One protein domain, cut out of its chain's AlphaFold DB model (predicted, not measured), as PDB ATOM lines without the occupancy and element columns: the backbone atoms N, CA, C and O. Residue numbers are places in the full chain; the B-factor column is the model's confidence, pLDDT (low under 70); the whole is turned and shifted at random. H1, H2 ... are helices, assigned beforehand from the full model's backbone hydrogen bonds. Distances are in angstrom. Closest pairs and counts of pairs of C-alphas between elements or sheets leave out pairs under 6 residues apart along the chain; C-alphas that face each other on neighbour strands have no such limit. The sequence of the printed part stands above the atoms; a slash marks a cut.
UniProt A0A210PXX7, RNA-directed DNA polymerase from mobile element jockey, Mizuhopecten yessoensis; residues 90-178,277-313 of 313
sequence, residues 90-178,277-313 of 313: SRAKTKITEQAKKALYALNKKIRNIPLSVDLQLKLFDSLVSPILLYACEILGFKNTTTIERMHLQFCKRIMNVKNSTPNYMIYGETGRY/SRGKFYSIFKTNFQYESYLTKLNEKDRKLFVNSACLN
ATOM      1  N   SER A  90     297.636 167.909 268.466       86.06
ATOM      2  CA  SER A  90     296.745 168.579 269.425       86.06
ATOM      3  C   SER A  90     296.720 170.092 269.194       86.06
ATOM      4  O   SER A  90     295.643 170.667 269.056       86.06
ATOM      5  N   ARG A  91     297.892 170.725 269.032       87.94
ATOM      6  CA  ARG A  91     297.985 172.165 268.729       87.94
ATOM      7  C   ARG A  91     297.420 172.509 267.349       87.94
ATOM      8  O   ARG A  91     296.787 173.550 267.200       87.94
ATOM      9  N   ALA A  92     297.584 171.622 266.364       88.62
ATOM     10  CA  ALA A  92     296.983 171.785 265.038       88.62
ATOM     11  C   ALA A  92     295.456 171.908 265.125       88.62
ATOM     12  O   ALA A  92     294.870 172.823 264.552       88.62
ATOM     13  N   LYS A  93     294.815 171.034 265.913       87.88
ATOM     14  CA  LYS A  93     293.368 171.086 266.153       87.88
ATOM     15  C   LYS A  93     292.942 172.368 266.847       87.88
ATOM     16  O   LYS A  93     291.948 172.963 266.435       87.88
ATOM     17  N   THR A  94     293.685 172.796 267.869       89.38
ATOM     18  CA  THR A  94     293.418 174.056 268.575       89.38
ATOM     19  C   THR A  94     293.479 175.240 267.615       89.38
ATOM     20  O   THR A  94     292.529 176.011 267.546       89.38
ATOM     21  N   LYS A  95     294.519 175.321 266.776       91.06
ATOM     22  CA  LYS A  95     294.665 176.386 265.773       91.06
ATOM     23  C   LYS A  95     293.491 176.418 264.783       91.06
ATOM     24  O   LYS A  95     292.929 177.484 264.541       91.06
ATOM     25  N   ILE A  96     293.081 175.260 264.256       91.06
ATOM     26  CA  ILE A  96     291.927 175.149 263.342       91.06
ATOM     27  C   ILE A  96     290.634 175.594 264.041       91.06
ATOM     28  O   ILE A  96     289.862 176.384 263.494       91.06
ATOM     29  N   THR A  97     290.398 175.136 265.276       90.75
ATOM     30  CA  THR A  97     289.199 175.533 266.035       90.75
ATOM     31  C   THR A  97     289.201 177.013 266.405       90.75
ATOM     32  O   THR A  97     288.148 177.640 266.372       90.75
ATOM     33  N   GLU A  98     290.348 177.616 266.705       92.44
ATOM     34  CA  GLU A  98     290.464 179.061 266.935       92.44
ATOM     35  C   GLU A  98     290.166 179.882 265.680       92.44
ATOM     36  O   GLU A  98     289.431 180.867 265.751       92.44
ATOM     37  N   GLN A  99     290.677 179.468 264.518       93.38
ATOM     38  CA  GLN A  99     290.355 180.108 263.241       93.38
ATOM     39  C   GLN A  99     288.856 180.016 262.939       93.38
ATOM     40  O   GLN A  99     288.223 181.023 262.615       93.38
ATOM     41  N   ALA A 100     288.262 178.839 263.141       93.75
ATOM     42  CA  ALA A 100     286.828 178.649 262.982       93.75
ATOM     43  C   ALA A 100     286.012 179.490 263.981       93.75
ATOM     44  O   ALA A 100     284.983 180.049 263.610       93.75
ATOM     45  N   LYS A 101     286.470 179.649 265.233       93.94
ATOM     46  CA  LYS A 101     285.835 180.541 266.222       93.94
ATOM     47  C   LYS A 101     285.869 182.001 265.778       93.94
ATOM     48  O   LYS A 101     284.860 182.687 265.921       93.94
ATOM     49  N   LYS A 102     286.990 182.474 265.224       94.88
ATOM     50  CA  LYS A 102     287.103 183.839 264.679       94.88
ATOM     51  C   LYS A 102     286.118 184.052 263.527       94.88
ATOM     52  O   LYS A 102     285.379 185.036 263.540       94.88
ATOM     53  N   ALA A 103     286.044 183.103 262.592       95.00
ATOM     54  CA  ALA A 103     285.079 183.139 261.493       95.00
ATOM     55  C   ALA A 103     283.627 183.128 262.005       95.00
ATOM     56  O   ALA A 103     282.810 183.946 261.586       95.00
ATOM     57  N   LEU A 104     283.324 182.269 262.980       94.31
ATOM     58  CA  LEU A 104     282.009 182.186 263.608       94.31
ATOM     59  C   LEU A 104     281.632 183.485 264.334       94.31
ATOM     60  O   LEU A 104     280.483 183.915 264.272       94.31
ATOM     61  N   TYR A 105     282.578 184.127 265.019       93.75
ATOM     62  CA  TYR A 105     282.352 185.416 265.671       93.75
ATOM     63  C   TYR A 105     282.047 186.519 264.648       93.75
ATOM     64  O   TYR A 105     281.089 187.271 264.826       93.75
ATOM     65  N   ALA A 106     282.807 186.577 263.550       93.50
ATOM     66  CA  ALA A 106     282.560 187.518 262.462       93.50
ATOM     67  C   ALA A 106     281.181 187.297 261.817       93.50
ATOM     68  O   ALA A 106     280.422 188.253 261.645       93.50
ATOM     69  N   LEU A 107     280.817 186.037 261.551       92.88
ATOM     70  CA  LEU A 107     279.496 185.659 261.047       92.88
ATOM     71  C   LEU A 107     278.389 186.104 262.013       92.88
ATOM     72  O   LEU A 107     277.445 186.783 261.622       92.88
ATOM     73  N   ASN A 108     278.550 185.807 263.299       91.31
ATOM     74  CA  ASN A 108     277.616 186.203 264.349       91.31
ATOM     75  C   ASN A 108     277.443 187.723 264.474       91.31
ATOM     76  O   ASN A 108     276.356 188.178 264.831       91.31
ATOM     77  N   LYS A 109     278.495 188.509 264.214       90.94
ATOM     78  CA  LYS A 109     278.426 189.976 264.176       90.94
ATOM     79  C   LYS A 109     277.617 190.457 262.970       90.94
ATOM     80  O   LYS A 109     276.797 191.353 263.119       90.94
ATOM     81  N   LYS A 110     277.801 189.842 261.798       89.44
ATOM     82  CA  LYS A 110     277.046 190.179 260.581       89.44
ATOM     83  C   LYS A 110     275.566 189.805 260.693       89.44
ATOM     84  O   LYS A 110     274.726 190.635 260.373       89.44
ATOM     85  N   ILE A 111     275.256 188.623 261.232       89.25
ATOM     86  CA  ILE A 111     273.875 188.166 261.472       89.25
ATOM     87  C   ILE A 111     273.118 189.111 262.417       89.25
ATOM     88  O   ILE A 111     271.925 189.313 262.250       89.25
ATOM     89  N   ARG A 112     273.787 189.721 263.402       85.19
ATOM     90  CA  ARG A 112     273.135 190.703 264.290       85.19
ATOM     91  C   ARG A 112     272.716 191.986 263.575       85.19
ATOM     92  O   ARG A 112     271.782 192.633 264.023       85.19
ATOM     93  N   ASN A 113     273.416 192.351 262.506       86.12
ATOM     94  CA  ASN A 113     273.195 193.610 261.801       86.12
ATOM     95  C   ASN A 113     272.270 193.451 260.587       86.12
ATOM     96  O   ASN A 113     271.842 194.454 260.028       86.12
ATOM     97  N   ILE A 114     272.007 192.217 260.148       86.00
ATOM     98  CA  ILE A 114     271.227 191.921 258.946       86.00
ATOM     99  C   ILE A 114     270.138 190.912 259.324       86.00
ATOM    100  O   ILE A 114     270.481 189.822 259.791       86.00
ATOM    101  N   PRO A 115     268.847 191.221 259.110       80.56
ATOM    102  CA  PRO A 115     267.768 190.279 259.374       80.56
ATOM    103  C   PRO A 115     267.837 189.123 258.367       80.56
ATOM    104  O   PRO A 115     267.405 189.238 257.226       80.56
ATOM    105  N   LEU A 116     268.428 188.004 258.786       85.19
ATOM    106  CA  LEU A 116     268.558 186.791 257.979       85.19
ATOM    107  C   LEU A 116     267.612 185.710 258.500       85.19
ATOM    108  O   LEU A 116     267.501 185.505 259.711       85.19
ATOM    109  N   SER A 117     266.982 184.964 257.595       87.00
ATOM    110  CA  SER A 117     266.211 183.770 257.945       87.00
ATOM    111  C   SER A 117     267.115 182.670 258.518       87.00
ATOM    112  O   SER A 117     268.322 182.626 258.264       87.00
ATOM    113  N   VAL A 118     266.538 181.765 259.313       86.69
ATOM    114  CA  VAL A 118     267.292 180.678 259.968       86.69
ATOM    115  C   VAL A 118     267.990 179.795 258.938       86.69
ATOM    116  O   VAL A 118     269.161 179.473 259.112       86.69
ATOM    117  N   ASP A 119     267.317 179.438 257.845       89.25
ATOM    118  CA  ASP A 119     267.894 178.602 256.791       89.25
ATOM    119  C   ASP A 119     269.117 179.263 256.128       89.25
ATOM    120  O   ASP A 119     270.129 178.596 255.902       89.25
ATOM    121  N   LEU A 120     269.076 180.579 255.887       89.88
ATOM    122  CA  LEU A 120     270.207 181.338 255.354       89.88
ATOM    123  C   LEU A 120     271.357 181.399 256.357       89.88
ATOM    124  O   LEU A 120     272.505 181.171 255.981       89.88
ATOM    125  N   GLN A 121     271.075 181.634 257.641       91.50
ATOM    126  CA  GLN A 121     272.104 181.600 258.686       91.50
ATOM    127  C   GLN A 121     272.776 180.222 258.760       91.50
ATOM    128  O   GLN A 121     274.000 180.122 258.871       91.50
ATOM    129  N   LEU A 122     271.988 179.152 258.640       92.31
ATOM    130  CA  LEU A 122     272.492 177.787 258.603       92.31
ATOM    131  C   LEU A 122     273.385 177.546 257.366       92.31
ATOM    132  O   LEU A 122     274.496 177.037 257.523       92.31
ATOM    133  N   LYS A 123     272.961 177.985 256.174       93.00
ATOM    134  CA  LYS A 123     273.763 177.911 254.936       93.00
ATOM    135  C   LYS A 123     275.060 178.728 255.023       93.00
ATOM    136  O   LYS A 123     276.100 178.292 254.531       93.00
ATOM    137  N   LEU A 124     275.033 179.893 255.673       94.06
ATOM    138  CA  LEU A 124     276.228 180.716 255.890       94.06
ATOM    139  C   LEU A 124     277.246 180.014 256.792       94.06
ATOM    140  O   LEU A 124     278.446 180.071 256.538       94.06
ATOM    141  N   PHE A 125     276.788 179.301 257.819       94.44
ATOM    142  CA  PHE A 125     277.683 178.479 258.630       94.44
ATOM    143  C   PHE A 125     278.317 177.352 257.812       94.44
ATOM    144  O   PHE A 125     279.528 177.141 257.896       94.44
ATOM    145  N   ASP A 126     277.525 176.675 256.980       94.12
ATOM    146  CA  ASP A 126     278.006 175.558 256.161       94.12
ATOM    147  C   ASP A 126     278.998 175.983 255.076       94.12
ATOM    148  O   ASP A 126     279.876 175.205 254.710       94.12
ATOM    149  N   SER A 127     278.900 177.223 254.601       93.94
ATOM    150  CA  SER A 127     279.800 177.781 253.588       93.94
ATOM    151  C   SER A 127     281.039 178.459 254.175       93.94
ATOM    152  O   SER A 127     282.102 178.388 253.566       93.94
ATOM    153  N   LEU A 128     280.944 179.091 255.352       94.19
ATOM    154  CA  LEU A 128     282.038 179.902 255.905       94.19
ATOM    155  C   LEU A 128     282.793 179.224 257.053       94.19
ATOM    156  O   LEU A 128     284.000 179.409 257.185       94.19
ATOM    157  N   VAL A 129     282.106 178.457 257.903       94.75
ATOM    158  CA  VAL A 129     282.685 177.911 259.145       94.75
ATOM    159  C   VAL A 129     282.980 176.421 259.010       94.75
ATOM    160  O   VAL A 129     284.075 175.980 259.367       94.75
ATOM    161  N   SER A 130     282.044 175.646 258.453       93.81
ATOM    162  CA  SER A 130     282.213 174.199 258.263       93.81
ATOM    163  C   SER A 130     283.471 173.832 257.457       93.81
ATOM    164  O   SER A 130     284.173 172.918 257.887       93.81
ATOM    165  N   PRO A 131     283.856 174.526 256.362       94.25
ATOM    166  CA  PRO A 131     285.073 174.181 255.621       94.25
ATOM    167  C   PRO A 131     286.354 174.358 256.440       94.25
ATOM    168  O   PRO A 131     287.274 173.556 256.304       94.25
ATOM    169  N   ILE A 132     286.392 175.360 257.327       93.81
ATOM    170  CA  ILE A 132     287.526 175.594 258.233       93.81
ATOM    171  C   ILE A 132     287.608 174.455 259.254       93.81
ATOM    172  O   ILE A 132     288.672 173.875 259.444       93.81
ATOM    173  N   LEU A 133     286.482 174.087 259.876       92.12
ATOM    174  CA  LEU A 133     286.421 173.000 260.866       92.12
ATOM    175  C   LEU A 133     286.767 171.628 260.280       92.12
ATOM    176  O   LEU A 133     287.358 170.795 260.966       92.12
ATOM    177  N   LEU A 134     286.383 171.388 259.027       92.19
ATOM    178  CA  LEU A 134     286.605 170.124 258.325       92.19
ATOM    179  C   LEU A 134     287.975 170.054 257.636       92.19
ATOM    180  O   LEU A 134     288.273 169.053 256.979       92.19
ATOM    181  N   TYR A 135     288.816 171.082 257.777       92.31
ATOM    182  CA  TYR A 135     290.152 171.086 257.199       92.31
ATOM    183  C   TYR A 135     291.018 169.970 257.802       92.31
ATOM    184  O   TYR A 135     291.150 169.854 259.022       92.31
ATOM    185  N   ALA A 136     291.598 169.132 256.937       88.75
ATOM    186  CA  ALA A 136     292.426 167.976 257.298       88.75
ATOM    187  C   ALA A 136     291.741 166.933 258.212       88.75
ATOM    188  O   ALA A 136     292.415 166.137 258.882       88.75
ATOM    189  N   CYS A 137     290.404 166.905 258.258       91.31
ATOM    190  CA  CYS A 137     289.656 165.978 259.109       91.31
ATOM    191  C   CYS A 137     289.849 164.502 258.715       91.31
ATOM    192  O   CYS A 137     289.702 163.626 259.564       91.31
ATOM    193  N   GLU A 138     290.271 164.216 257.484       91.06
ATOM    194  CA  GLU A 138     290.592 162.875 256.985       91.06
ATOM    195  C   GLU A 138     291.692 162.192 257.815       91.06
ATOM    196  O   GLU A 138     291.643 160.988 258.076       91.06
ATOM    197  N   ILE A 139     292.678 162.977 258.258       87.00
ATOM    198  CA  ILE A 139     293.834 162.499 259.024       87.00
ATOM    199  C   ILE A 139     293.660 162.838 260.505       87.00
ATOM    200  O   ILE A 139     293.991 162.034 261.371       87.00
ATOM    201  N   LEU A 140     293.112 164.015 260.823       84.50
ATOM    202  CA  LEU A 140     293.009 164.504 262.197       84.50
ATOM    203  C   LEU A 140     291.727 164.062 262.918       84.50
ATOM    204  O   LEU A 140     291.676 164.127 264.149       84.50
ATOM    205  N   GLY A 141     290.704 163.601 262.200       78.12
ATOM    206  CA  GLY A 141     289.354 163.362 262.724       78.12
ATOM    207  C   GLY A 141     289.234 162.256 263.775       78.12
ATOM    208  O   GLY A 141     288.302 162.279 264.569       78.12
ATOM    209  N   PHE A 142     290.210 161.346 263.879       74.81
ATOM    210  CA  PHE A 142     290.144 160.177 264.775       74.81
ATOM    211  C   PHE A 142     290.249 160.465 266.284       74.81
ATOM    212  O   PHE A 142     290.173 159.542 267.091       74.81
ATOM    213  N   LYS A 143     290.462 161.721 266.701       69.19
ATOM    214  CA  LYS A 143     290.450 162.092 268.129       69.19
ATOM    215  C   LYS A 143     289.399 163.158 268.397       69.19
ATOM    216  O   LYS A 143     289.295 164.095 267.613       69.19
ATOM    217  N   ASN A 144     288.745 163.042 269.548       72.12
ATOM    218  CA  ASN A 144     287.845 164.001 270.188       72.12
ATOM    219  C   ASN A 144     287.260 165.100 269.267       72.12
ATOM    220  O   ASN A 144     287.815 166.195 269.155       72.12
ATOM    221  N   THR A 145     286.122 164.800 268.639       80.56
ATOM    222  CA  THR A 145     285.310 165.717 267.820       80.56
ATOM    223  C   THR A 145     284.433 166.654 268.659       80.56
ATOM    224  O   THR A 145     283.815 167.564 268.112       80.56
ATOM    225  N   THR A 146     284.408 166.503 269.990       84.94
ATOM    226  CA  THR A 146     283.478 167.242 270.868       84.94
ATOM    227  C   THR A 146     283.609 168.756 270.766       84.94
ATOM    228  O   THR A 146     282.606 169.456 270.854       84.94
ATOM    229  N   THR A 147     284.816 169.292 270.556       86.31
ATOM    230  CA  THR A 147     285.016 170.742 270.407       86.31
ATOM    231  C   THR A 147     284.348 171.276 269.140       86.31
ATOM    232  O   THR A 147     283.767 172.360 269.171       86.31
ATOM    233  N   ILE A 148     284.403 170.506 268.049       89.25
ATOM    234  CA  ILE A 148     283.787 170.851 266.761       89.25
ATOM    235  C   ILE A 148     282.263 170.840 266.917       89.25
ATOM    236  O   ILE A 148     281.602 171.828 266.600       89.25
ATOM    237  N   GLU A 149     281.722 169.774 267.512       91.50
ATOM    238  CA  GLU A 149     280.283 169.644 267.768       91.50
ATOM    239  C   GLU A 149     279.763 170.718 268.723       91.50
ATOM    240  O   GLU A 149     278.705 171.303 268.502       91.50
ATOM    241  N   ARG A 150     280.528 171.055 269.767       91.25
ATOM    242  CA  ARG A 150     280.159 172.120 270.705       91.25
ATOM    243  C   ARG A 150     280.012 173.462 269.995       91.25
ATOM    244  O   ARG A 150     279.084 174.201 270.311       91.25
ATOM    245  N   MET A 151     280.893 173.778 269.046       90.94
ATOM    246  CA  MET A 151     280.786 175.008 268.259       90.94
ATOM    247  C   MET A 151     279.543 175.014 267.367       90.94
ATOM    248  O   MET A 151     278.840 176.024 267.314       90.94
ATOM    249  N   HIS A 152     279.257 173.897 266.693       93.31
ATOM    250  CA  HIS A 152     278.069 173.759 265.849       93.31
ATOM    251  C   HIS A 152     276.776 173.884 266.663       93.31
ATOM    252  O   HIS A 152     275.899 174.676 266.315       93.31
ATOM    253  N   LEU A 153     276.693 173.201 267.805       92.56
ATOM    254  CA  LEU A 153     275.557 173.278 268.724       92.56
ATOM    255  C   LEU A 153     275.386 174.666 269.334       92.56
ATOM    256  O   LEU A 153     274.264 175.157 269.420       92.56
ATOM    257  N   GLN A 154     276.475 175.325 269.739       91.56
ATOM    258  CA  GLN A 154     276.416 176.686 270.276       91.56
ATOM    259  C   GLN A 154     275.874 177.671 269.233       91.56
ATOM    260  O   GLN A 154     275.091 178.560 269.568       91.56
ATOM    261  N   PHE A 155     276.258 177.498 267.968       92.12
ATOM    262  CA  PHE A 155     275.702 178.277 266.871       92.12
ATOM    263  C   PHE A 155     274.207 177.995 266.673       92.12
ATOM    264  O   PHE A 155     273.416 178.934 266.670       92.12
ATOM    265  N   CYS A 156     273.798 176.725 266.604       90.81
ATOM    266  CA  CYS A 156     272.389 176.359 266.432       90.81
ATOM    267  C   CYS A 156     271.512 176.875 267.585       90.81
ATOM    268  O   CYS A 156     270.491 177.512 267.340       90.81
ATOM    269  N   LYS A 157     271.945 176.698 268.840       90.88
ATOM    270  CA  LYS A 157     271.245 177.219 270.029       90.88
ATOM    271  C   LYS A 157     271.071 178.736 269.976       90.88
ATOM    272  O   LYS A 157     270.009 179.254 270.312       90.88
ATOM    273  N   ARG A 158     272.092 179.451 269.504       89.38
ATOM    274  CA  ARG A 158     272.042 180.904 269.347       89.38
ATOM    275  C   ARG A 158     271.032 181.343 268.287       89.38
ATOM    276  O   ARG A 158     270.288 182.279 268.554       89.38
ATOM    277  N   ILE A 159     270.993 180.695 267.123       87.81
ATOM    278  CA  ILE A 159     270.029 181.042 266.061       87.81
ATOM    279  C   ILE A 159     268.590 180.817 266.536       87.81
ATOM    280  O   ILE A 159     267.705 181.632 266.283       87.81
ATOM    281  N   MET A 160     268.378 179.722 267.265       83.50
ATOM    282  CA  MET A 160     267.083 179.352 267.835       83.50
ATOM    283  C   MET A 160     266.700 180.208 269.051       83.50
ATOM    284  O   MET A 160     265.556 180.174 269.486       83.50
ATOM    285  N   ASN A 161     267.643 180.990 269.589       85.50
ATOM    286  CA  ASN A 161     267.487 181.800 270.796       85.50
ATOM    287  C   ASN A 161     267.042 180.988 272.032       85.50
ATOM    288  O   ASN A 161     266.228 181.448 272.832       85.50
ATOM    289  N   VAL A 162     267.593 179.783 272.189       86.38
ATOM    290  CA  VAL A 162     267.325 178.893 273.332       86.38
ATOM    291  C   VAL A 162     268.442 178.941 274.366       86.38
ATOM    292  O   VAL A 162     269.561 179.388 274.096       86.38
ATOM    293  N   LYS A 163     268.154 178.452 275.574       85.75
ATOM    294  CA  LYS A 163     269.136 178.389 276.660       85.75
ATOM    295  C   LYS A 163     270.262 177.410 276.311       85.75
ATOM    296  O   LYS A 163     270.058 176.373 275.683       85.75
ATOM    297  N   ASN A 164     271.469 177.683 276.808       83.19
ATOM    298  CA  ASN A 164     272.601 176.764 276.633       83.19
ATOM    299  C   ASN A 164     272.358 175.387 277.281       83.19
ATOM    300  O   ASN A 164     272.929 174.396 276.821       83.19
ATOM    301  N   SER A 165     271.486 175.327 278.292       85.12
ATOM    302  CA  SER A 165     271.060 174.109 278.990       85.12
ATOM    303  C   SER A 165     270.047 173.256 278.219       85.12
ATOM    304  O   SER A 165     269.764 172.140 278.653       85.12
ATOM    305  N   THR A 166     269.504 173.734 277.092       86.81
ATOM    306  CA  THR A 166     268.564 172.950 276.279       86.81
ATOM    307  C   THR A 166     269.247 171.673 275.764       86.81
ATOM    308  O   THR A 166     270.388 171.756 275.280       86.81
ATOM    309  N   PRO A 167     268.598 170.496 275.864       88.94
ATOM    310  CA  PRO A 167     269.163 169.235 275.394       88.94
ATOM    311  C   PRO A 167     269.564 169.279 273.914       88.94
ATOM    312  O   PRO A 167     268.862 169.844 273.079       88.94
ATOM    313  N   ASN A 168     270.709 168.680 273.576       90.94
ATOM    314  CA  ASN A 168     271.265 168.765 272.221       90.94
ATOM    315  C   ASN A 168     270.410 168.020 271.179       90.94
ATOM    316  O   ASN A 168     270.339 168.478 270.039       90.94
ATOM    317  N   TYR A 169     269.739 166.923 271.559       88.38
ATOM    318  CA  TYR A 169     268.851 166.184 270.654       88.38
ATOM    319  C   TYR A 169     267.691 167.053 270.155       88.38
ATOM    320  O   TYR A 169     267.396 167.022 268.965       88.38
ATOM    321  N   MET A 170     267.104 167.905 271.002       88.69
ATOM    322  CA  MET A 170     266.036 168.827 270.587       88.69
ATOM    323  C   MET A 170     266.543 169.808 269.529       88.69
ATOM    324  O   MET A 170     265.906 170.016 268.507       88.69
ATOM    325  N   ILE A 171     267.750 170.352 269.716       89.81
ATOM    326  CA  ILE A 171     268.349 171.295 268.760       89.81
ATOM    327  C   ILE A 171     268.549 170.650 267.390       89.81
ATOM    328  O   ILE A 171     268.232 171.261 266.369       89.81
ATOM    329  N   TYR A 172     269.067 169.422 267.355       91.44
ATOM    330  CA  TYR A 172     269.218 168.687 266.101       91.44
ATOM    331  C   TYR A 172     267.868 168.328 265.474       91.44
ATOM    332  O   TYR A 172     267.734 168.445 264.259       91.44
ATOM    333  N   GLY A 173     266.879 167.970 266.296       88.25
ATOM    334  CA  GLY A 173     265.511 167.681 265.870       88.25
ATOM    335  C   GLY A 173     264.844 168.872 265.189       88.25
ATOM    336  O   GLY A 173     264.359 168.735 264.071       88.25
ATOM    337  N   GLU A 174     264.888 170.048 265.815       87.56
ATOM    338  CA  GLU A 174     264.286 171.279 265.285       87.56
ATOM    339  C   GLU A 174     264.990 171.788 264.028       87.56
ATOM    340  O   GLU A 174     264.370 172.170 263.034       87.56
ATOM    341  N   THR A 175     266.322 171.794 264.055       87.19
ATOM    342  CA  THR A 175     267.115 172.311 262.936       87.19
ATOM    343  C   THR A 175     267.278 171.298 261.802       87.19
ATOM    344  O   THR A 175     267.868 171.641 260.779       87.19
ATOM    345  N   GLY A 176     266.828 170.048 261.965       89.06
ATOM    346  CA  GLY A 176     267.070 168.959 261.011       89.06
ATOM    347  C   GLY A 176     268.554 168.741 260.683       89.06
ATOM    348  O   GLY A 176     268.896 168.212 259.621       89.06
ATOM    349  N   ARG A 177     269.460 169.220 261.544       91.94
ATOM    350  CA  ARG A 177     270.906 169.217 261.308       91.94
ATOM    351  C   ARG A 177     271.516 167.929 261.821       91.94
ATOM    352  O   ARG A 177     271.219 167.476 262.917       91.94
ATOM    353  N   TYR A 178     272.477 167.421 261.073       93.38
ATOM    354  CA  TYR A 178     273.317 166.317 261.512       93.38
ATOM    355  C   TYR A 178     274.600 166.846 262.168       93.38
ATOM    356  O   TYR A 178     275.102 167.888 261.728       93.38
ATOM    357  N   SER A 277     263.065 162.474 280.305       80.38
ATOM    358  CA  SER A 277     261.759 162.990 280.754       80.38
ATOM    359  C   SER A 277     261.259 164.150 279.884       80.38
ATOM    360  O   SER A 277     260.104 164.154 279.473       80.38
ATOM    361  N   ARG A 278     262.155 165.079 279.524       78.88
ATOM    362  CA  ARG A 278     261.874 166.171 278.574       78.88
ATOM    363  C   ARG A 278     261.677 165.678 277.140       78.88
ATOM    364  O   ARG A 278     260.944 166.287 276.371       78.88
ATOM    365  N   GLY A 279     262.328 164.577 276.777       78.88
ATOM    366  CA  GLY A 279     262.197 163.969 275.458       78.88
ATOM    367  C   GLY A 279     260.805 163.375 275.233       78.88
ATOM    368  O   GLY A 279     260.234 163.584 274.171       78.88
ATOM    369  N   LYS A 280     260.195 162.760 276.254       78.50
ATOM    370  CA  LYS A 280     258.810 162.250 276.184       78.50
ATOM    371  C   LYS A 280     257.762 163.334 275.927       78.50
ATOM    372  O   LYS A 280     256.755 163.066 275.288       78.50
ATOM    373  N   PHE A 281     257.976 164.546 276.435       79.75
ATOM    374  CA  PHE A 281     257.109 165.681 276.111       79.75
ATOM    375  C   PHE A 281     257.386 166.181 274.691       79.75
ATOM    376  O   PHE A 281     256.470 166.398 273.905       79.75
ATOM    377  N   TYR A 282     258.664 166.285 274.329       81.69
ATOM    378  CA  TYR A 282     259.091 166.702 272.998       81.69
ATOM    379  C   TYR A 282     258.595 165.780 271.874       81.69
ATOM    380  O   TYR A 282     258.226 166.272 270.809       81.69
ATOM    381  N   SER A 283     258.508 164.466 272.104       81.25
ATOM    382  CA  SER A 283     258.000 163.508 271.111       81.25
ATOM    383  C   SER A 283     256.529 163.725 270.744       81.25
ATOM    384  O   SER A 283     256.120 163.321 269.658       81.25
ATOM    385  N   ILE A 284     255.747 164.406 271.594       81.50
ATOM    386  CA  ILE A 284     254.363 164.808 271.288       81.50
ATOM    387  C   ILE A 284     254.348 165.825 270.141       81.50
ATOM    388  O   ILE A 284     253.494 165.764 269.260       81.50
ATOM    389  N   PHE A 285     255.312 166.748 270.134       76.94
ATOM    390  CA  PHE A 285     255.421 167.799 269.121       76.94
ATOM    391  C   PHE A 285     256.242 167.357 267.911       76.94
ATOM    392  O   PHE A 285     256.014 167.833 266.800       76.94
ATOM    393  N   LYS A 286     257.208 166.454 268.119       80.56
ATOM    394  CA  LYS A 286     258.185 166.062 267.110       80.56
ATOM    395  C   LYS A 286     258.255 164.548 266.951       80.56
ATOM    396  O   LYS A 286     258.921 163.851 267.711       80.56
ATOM    397  N   THR A 287     257.640 164.061 265.880       77.75
ATOM    398  CA  THR A 287     257.639 162.636 265.520       77.75
ATOM    399  C   THR A 287     258.757 162.266 264.548       77.75
ATOM    400  O   THR A 287     259.301 161.170 264.624       77.75
ATOM    401  N   ASN A 288     259.146 163.187 263.660       85.00
ATOM    402  CA  ASN A 288     260.105 162.926 262.588       85.00
ATOM    403  C   ASN A 288     261.333 163.837 262.665       85.00
ATOM    404  O   ASN A 288     261.228 165.045 262.903       85.00
ATOM    405  N   PHE A 289     262.504 163.273 262.368       88.38
ATOM    406  CA  PHE A 289     263.747 164.029 262.246       88.38
ATOM    407  C   PHE A 289     263.778 164.816 260.924       88.38
ATOM    408  O   PHE A 289     264.068 164.263 259.864       88.38
ATOM    409  N   GLN A 290     263.469 166.114 260.975       87.62
ATOM    410  CA  GLN A 290     263.417 166.993 259.799       87.62
ATOM    411  C   GLN A 290     263.575 168.465 260.183       87.62
ATOM    412  O   GLN A 290     263.321 168.829 261.328       87.62
ATOM    413  N   TYR A 291     263.945 169.311 259.221       86.06
ATOM    414  CA  TYR A 291     263.941 170.761 259.418       86.06
ATOM    415  C   TYR A 291     262.514 171.270 259.614       86.06
ATOM    416  O   TYR A 291     261.650 171.020 258.772       86.06
ATOM    417  N   GLU A 292     262.277 172.010 260.693       84.31
ATOM    418  CA  GLU A 292     260.948 172.526 260.979       84.31
ATOM    419  C   GLU A 292     260.624 173.815 260.217       84.31
ATOM    420  O   GLU A 292     261.307 174.838 260.320       84.31
ATOM    421  N   SER A 293     259.532 173.780 259.446       81.56
ATOM    422  CA  SER A 293     259.175 174.861 258.513       81.56
ATOM    423  C   SER A 293     258.776 176.167 259.208       81.56
ATOM    424  O   SER A 293     258.913 177.255 258.634       81.56
ATOM    425  N   TYR A 294     258.333 176.079 260.464       81.19
ATOM    426  CA  TYR A 294     257.960 177.240 261.263       81.19
ATOM    427  C   TYR A 294     259.173 178.143 261.567       81.19
ATOM    428  O   TYR A 294     259.003 179.344 261.765       81.19
ATOM    429  N   LEU A 295     260.409 177.620 261.508       79.19
ATOM    430  CA  LEU A 295     261.635 178.403 261.714       79.19
ATOM    431  C   LEU A 295     261.888 179.450 260.625       79.19
ATOM    432  O   LEU A 295     262.529 180.474 260.890       79.19
ATOM    433  N   THR A 296     261.379 179.192 259.421       79.81
ATOM    434  CA  THR A 296     261.418 180.110 258.274       79.81
ATOM    435  C   THR A 296     260.142 180.917 258.101       79.81
ATOM    436  O   THR A 296     260.216 182.052 257.645       79.81
ATOM    437  N   LYS A 297     258.980 180.333 258.417       79.06
ATOM    438  CA  LYS A 297     257.673 180.927 258.104       79.06
ATOM    439  C   LYS A 297     257.170 181.899 259.170       79.06
ATOM    440  O   LYS A 297     256.417 182.805 258.834       79.06
ATOM    441  N   LEU A 298     257.546 181.702 260.433       78.12
ATOM    442  CA  LEU A 298     257.078 182.540 261.533       78.12
ATOM    443  C   LEU A 298     257.995 183.738 261.778       78.12
ATOM    444  O   LEU A 298     259.220 183.657 261.650       78.12
ATOM    445  N   ASN A 299     257.380 184.829 262.229       75.88
ATOM    446  CA  ASN A 299     258.088 186.003 262.718       75.88
ATOM    447  C   ASN A 299     258.904 185.659 263.972       75.88
ATOM    448  O   ASN A 299     258.613 184.709 264.699       75.88
ATOM    449  N   GLU A 300     259.934 186.455 264.264       71.94
ATOM    450  CA  GLU A 300     260.890 186.144 265.333       71.94
ATOM    451  C   GLU A 300     260.233 185.958 266.717       71.94
ATOM    452  O   GLU A 300     260.684 185.113 267.492       71.94
ATOM    453  N   LYS A 301     259.170 186.713 267.023       72.94
ATOM    454  CA  LYS A 301     258.429 186.609 268.293       72.94
ATOM    455  C   LYS A 301     257.694 185.270 268.412       72.94
ATOM    456  O   LYS A 301     257.896 184.557 269.393       72.94
ATOM    457  N   ASP A 302     256.928 184.901 267.391       75.38
ATOM    458  CA  ASP A 302     256.136 183.665 267.375       75.38
ATOM    459  C   ASP A 302     257.048 182.441 267.328       75.38
ATOM    460  O   ASP A 302     256.852 181.478 268.065       75.38
ATOM    461  N   ARG A 303     258.142 182.522 266.560       78.62
ATOM    462  CA  ARG A 303     259.182 181.492 266.549       78.62
ATOM    463  C   ARG A 303     259.756 181.261 267.945       78.62
ATOM    464  O   ARG A 303     259.891 180.116 268.357       78.62
ATOM    465  N   LYS A 304     260.088 182.322 268.690       75.00
ATOM    466  CA  LYS A 304     260.612 182.188 270.061       75.00
ATOM    467  C   LYS A 304     259.603 181.501 270.983       75.00
ATOM    468  O   LYS A 304     260.012 180.669 271.785       75.00
ATOM    469  N   LEU A 305     258.315 181.815 270.861       73.50
ATOM    470  CA  LEU A 305     257.256 181.179 271.653       73.50
ATOM    471  C   LEU A 305     257.113 179.685 271.328       73.50
ATOM    472  O   LEU A 305     257.089 178.865 272.246       73.50
ATOM    473  N   PHE A 306     257.102 179.316 270.045       75.06
ATOM    474  CA  PHE A 306     257.024 177.915 269.612       75.06
ATOM    475  C   PHE A 306     258.254 177.101 270.018       75.06
ATOM    476  O   PHE A 306     258.126 176.028 270.598       75.06
ATOM    477  N   VAL A 307     259.460 177.632 269.807       77.19
ATOM    478  CA  VAL A 307     260.691 176.936 270.212       77.19
ATOM    479  C   VAL A 307     260.746 176.775 271.732       77.19
ATOM    480  O   VAL A 307     261.130 175.718 272.228       77.19
ATOM    481  N   ASN A 308     260.358 177.802 272.493       73.19
ATOM    482  CA  ASN A 308     260.360 177.730 273.951       73.19
ATOM    483  C   ASN A 308     259.313 176.742 274.476       73.19
ATOM    484  O   ASN A 308     259.632 175.956 275.360       73.19
ATOM    485  N   SER A 309     258.101 176.736 273.924       68.44
ATOM    486  CA  SER A 309     257.070 175.767 274.320       68.44
ATOM    487  C   SER A 309     257.461 174.328 273.974       68.44
ATOM    488  O   SER A 309     257.239 173.441 274.792       68.44
ATOM    489  N   ALA A 310     258.122 174.101 272.833       67.50
ATOM    490  CA  ALA A 310     258.601 172.778 272.439       67.50
ATOM    491  C   ALA A 310     259.840 172.302 273.229       67.50
ATOM    492  O   ALA A 310     259.980 171.110 273.481       67.50
ATOM    493  N   CYS A 311     260.763 173.201 273.601       62.69
ATOM    494  CA  CYS A 311     262.091 172.828 274.121       62.69
ATOM    495  C   CYS A 311     262.373 173.198 275.595       62.69
ATOM    496  O   CYS A 311     263.437 172.823 276.103       62.69
ATOM    497  N   LEU A 312     261.529 173.991 276.272       58.56
ATOM    498  CA  LEU A 312     261.797 174.488 277.638       58.56
ATOM    499  C   LEU A 312     260.835 173.996 278.724       58.56
ATOM    500  O   LEU A 312     261.179 174.192 279.892       58.56
ATOM    501  N   ASN A 313     259.712 173.370 278.369       49.28
ATOM    502  CA  ASN A 313     258.773 172.801 279.339       49.28
ATOM    503  C   ASN A 313     259.109 171.340 279.649       49.28
ATOM    504  O   ASN A 313     259.253 170.548 278.690       49.28
TER     505      ASN A 313
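AT A GLANCE: This is residues 90 to 178 and 277 to 313 of the 313 residues of the protein "RNA-directed DNA polymerase from mobile element jockey" of Mizuhopecten yessoensis (UniProt A0A210PXX7). The long helix H1 and the shorter H2 and H5 make a loosely packed up-and-down bundle of three, with H2 folding back from H1 and H5 running the same way as H1. H6 packs on H5, and at one end of the longest axis H8 packs on H2, while H9 and H7 meet at their ends to make a corner there. The printed part has 126 residues with nine named helices, H1 to H9 in chain order, and no named strand, so its class is all helix. It is compact, with a radius of gyration of the C-alphas of 15.5 A and spans of 43 by 35 by 22 A.

IN THESE COORDINATES: H1, residues 90 to 113, is the longest helix at 35.2 A, from C-alpha 90 at (296.745, 168.579, 269.425) to C-alpha 113 at (273.195, 193.610, 261.801). H2 is residues 118 to 128, 15.3 A long, and H5 is residues 146 to 160, 20.6 A long. Between them are H3, residues 130 to 133, and H4, residues 137 to 140. H6 is residues 168 to 175, H7 residues 277 to 285 and H8 residues 294 to 297. H9, residues 300 to 311, is 16.0 A long and ends at C-alpha 311 at (262.091, 172.828, 274.121).

HOW THE PARTS SIT: H1 and H2 form a helical hairpin; residues 103 to 111 of H1 touch H2, with C-alphas 103 and 128 closest at 7.1 A, at a steep tilt of 39 degrees, opposite ways. H1 and H5 only just touch, with 3 pairs of C-alphas within 8 A, Thr 97 and Ile 148 closest at 7.2 A, at a shallow tilt of 7 degrees, the same way. H2 touches H5 at Val 118 and Ile 159, C-alphas 6.7 A apart. H3 touches H1, the closest C-alphas being those of Ala 100 and Ile 132 at 5.7 A. H4 touches no helix. H6 touches H5 at a steep tilt of 51 degrees, with C-alphas 157 and 171 closest at 6.7 A. H8 touches H2 at Val 118 and Thr 296, C-alphas 6.1 A apart. H7 and H9 only just touch, only at their ends, with 3 pairs within 8 A and C-alphas 282 and 310 closest at 6.1 A. In H2, H5, H6 and H9 every O i to N i+4 pair is within hydrogen-bond range, in H1 19 of 20, and in H7 2 of 5, beside 4 of 6 O i to N i+3 pairs; H3, H4 and H8 are too short for an i+4 pair.

THE WHOLE: The C-alphas farthest apart, those of Arg 91 and Ile 284, are 44.3 A apart. Residues 179 to 276 are not printed, with 22.7 A between C-alphas 178 and 277; of the links printed whole, none is long. Residue 143 and residues 309 to 313 have pLDDT under 70.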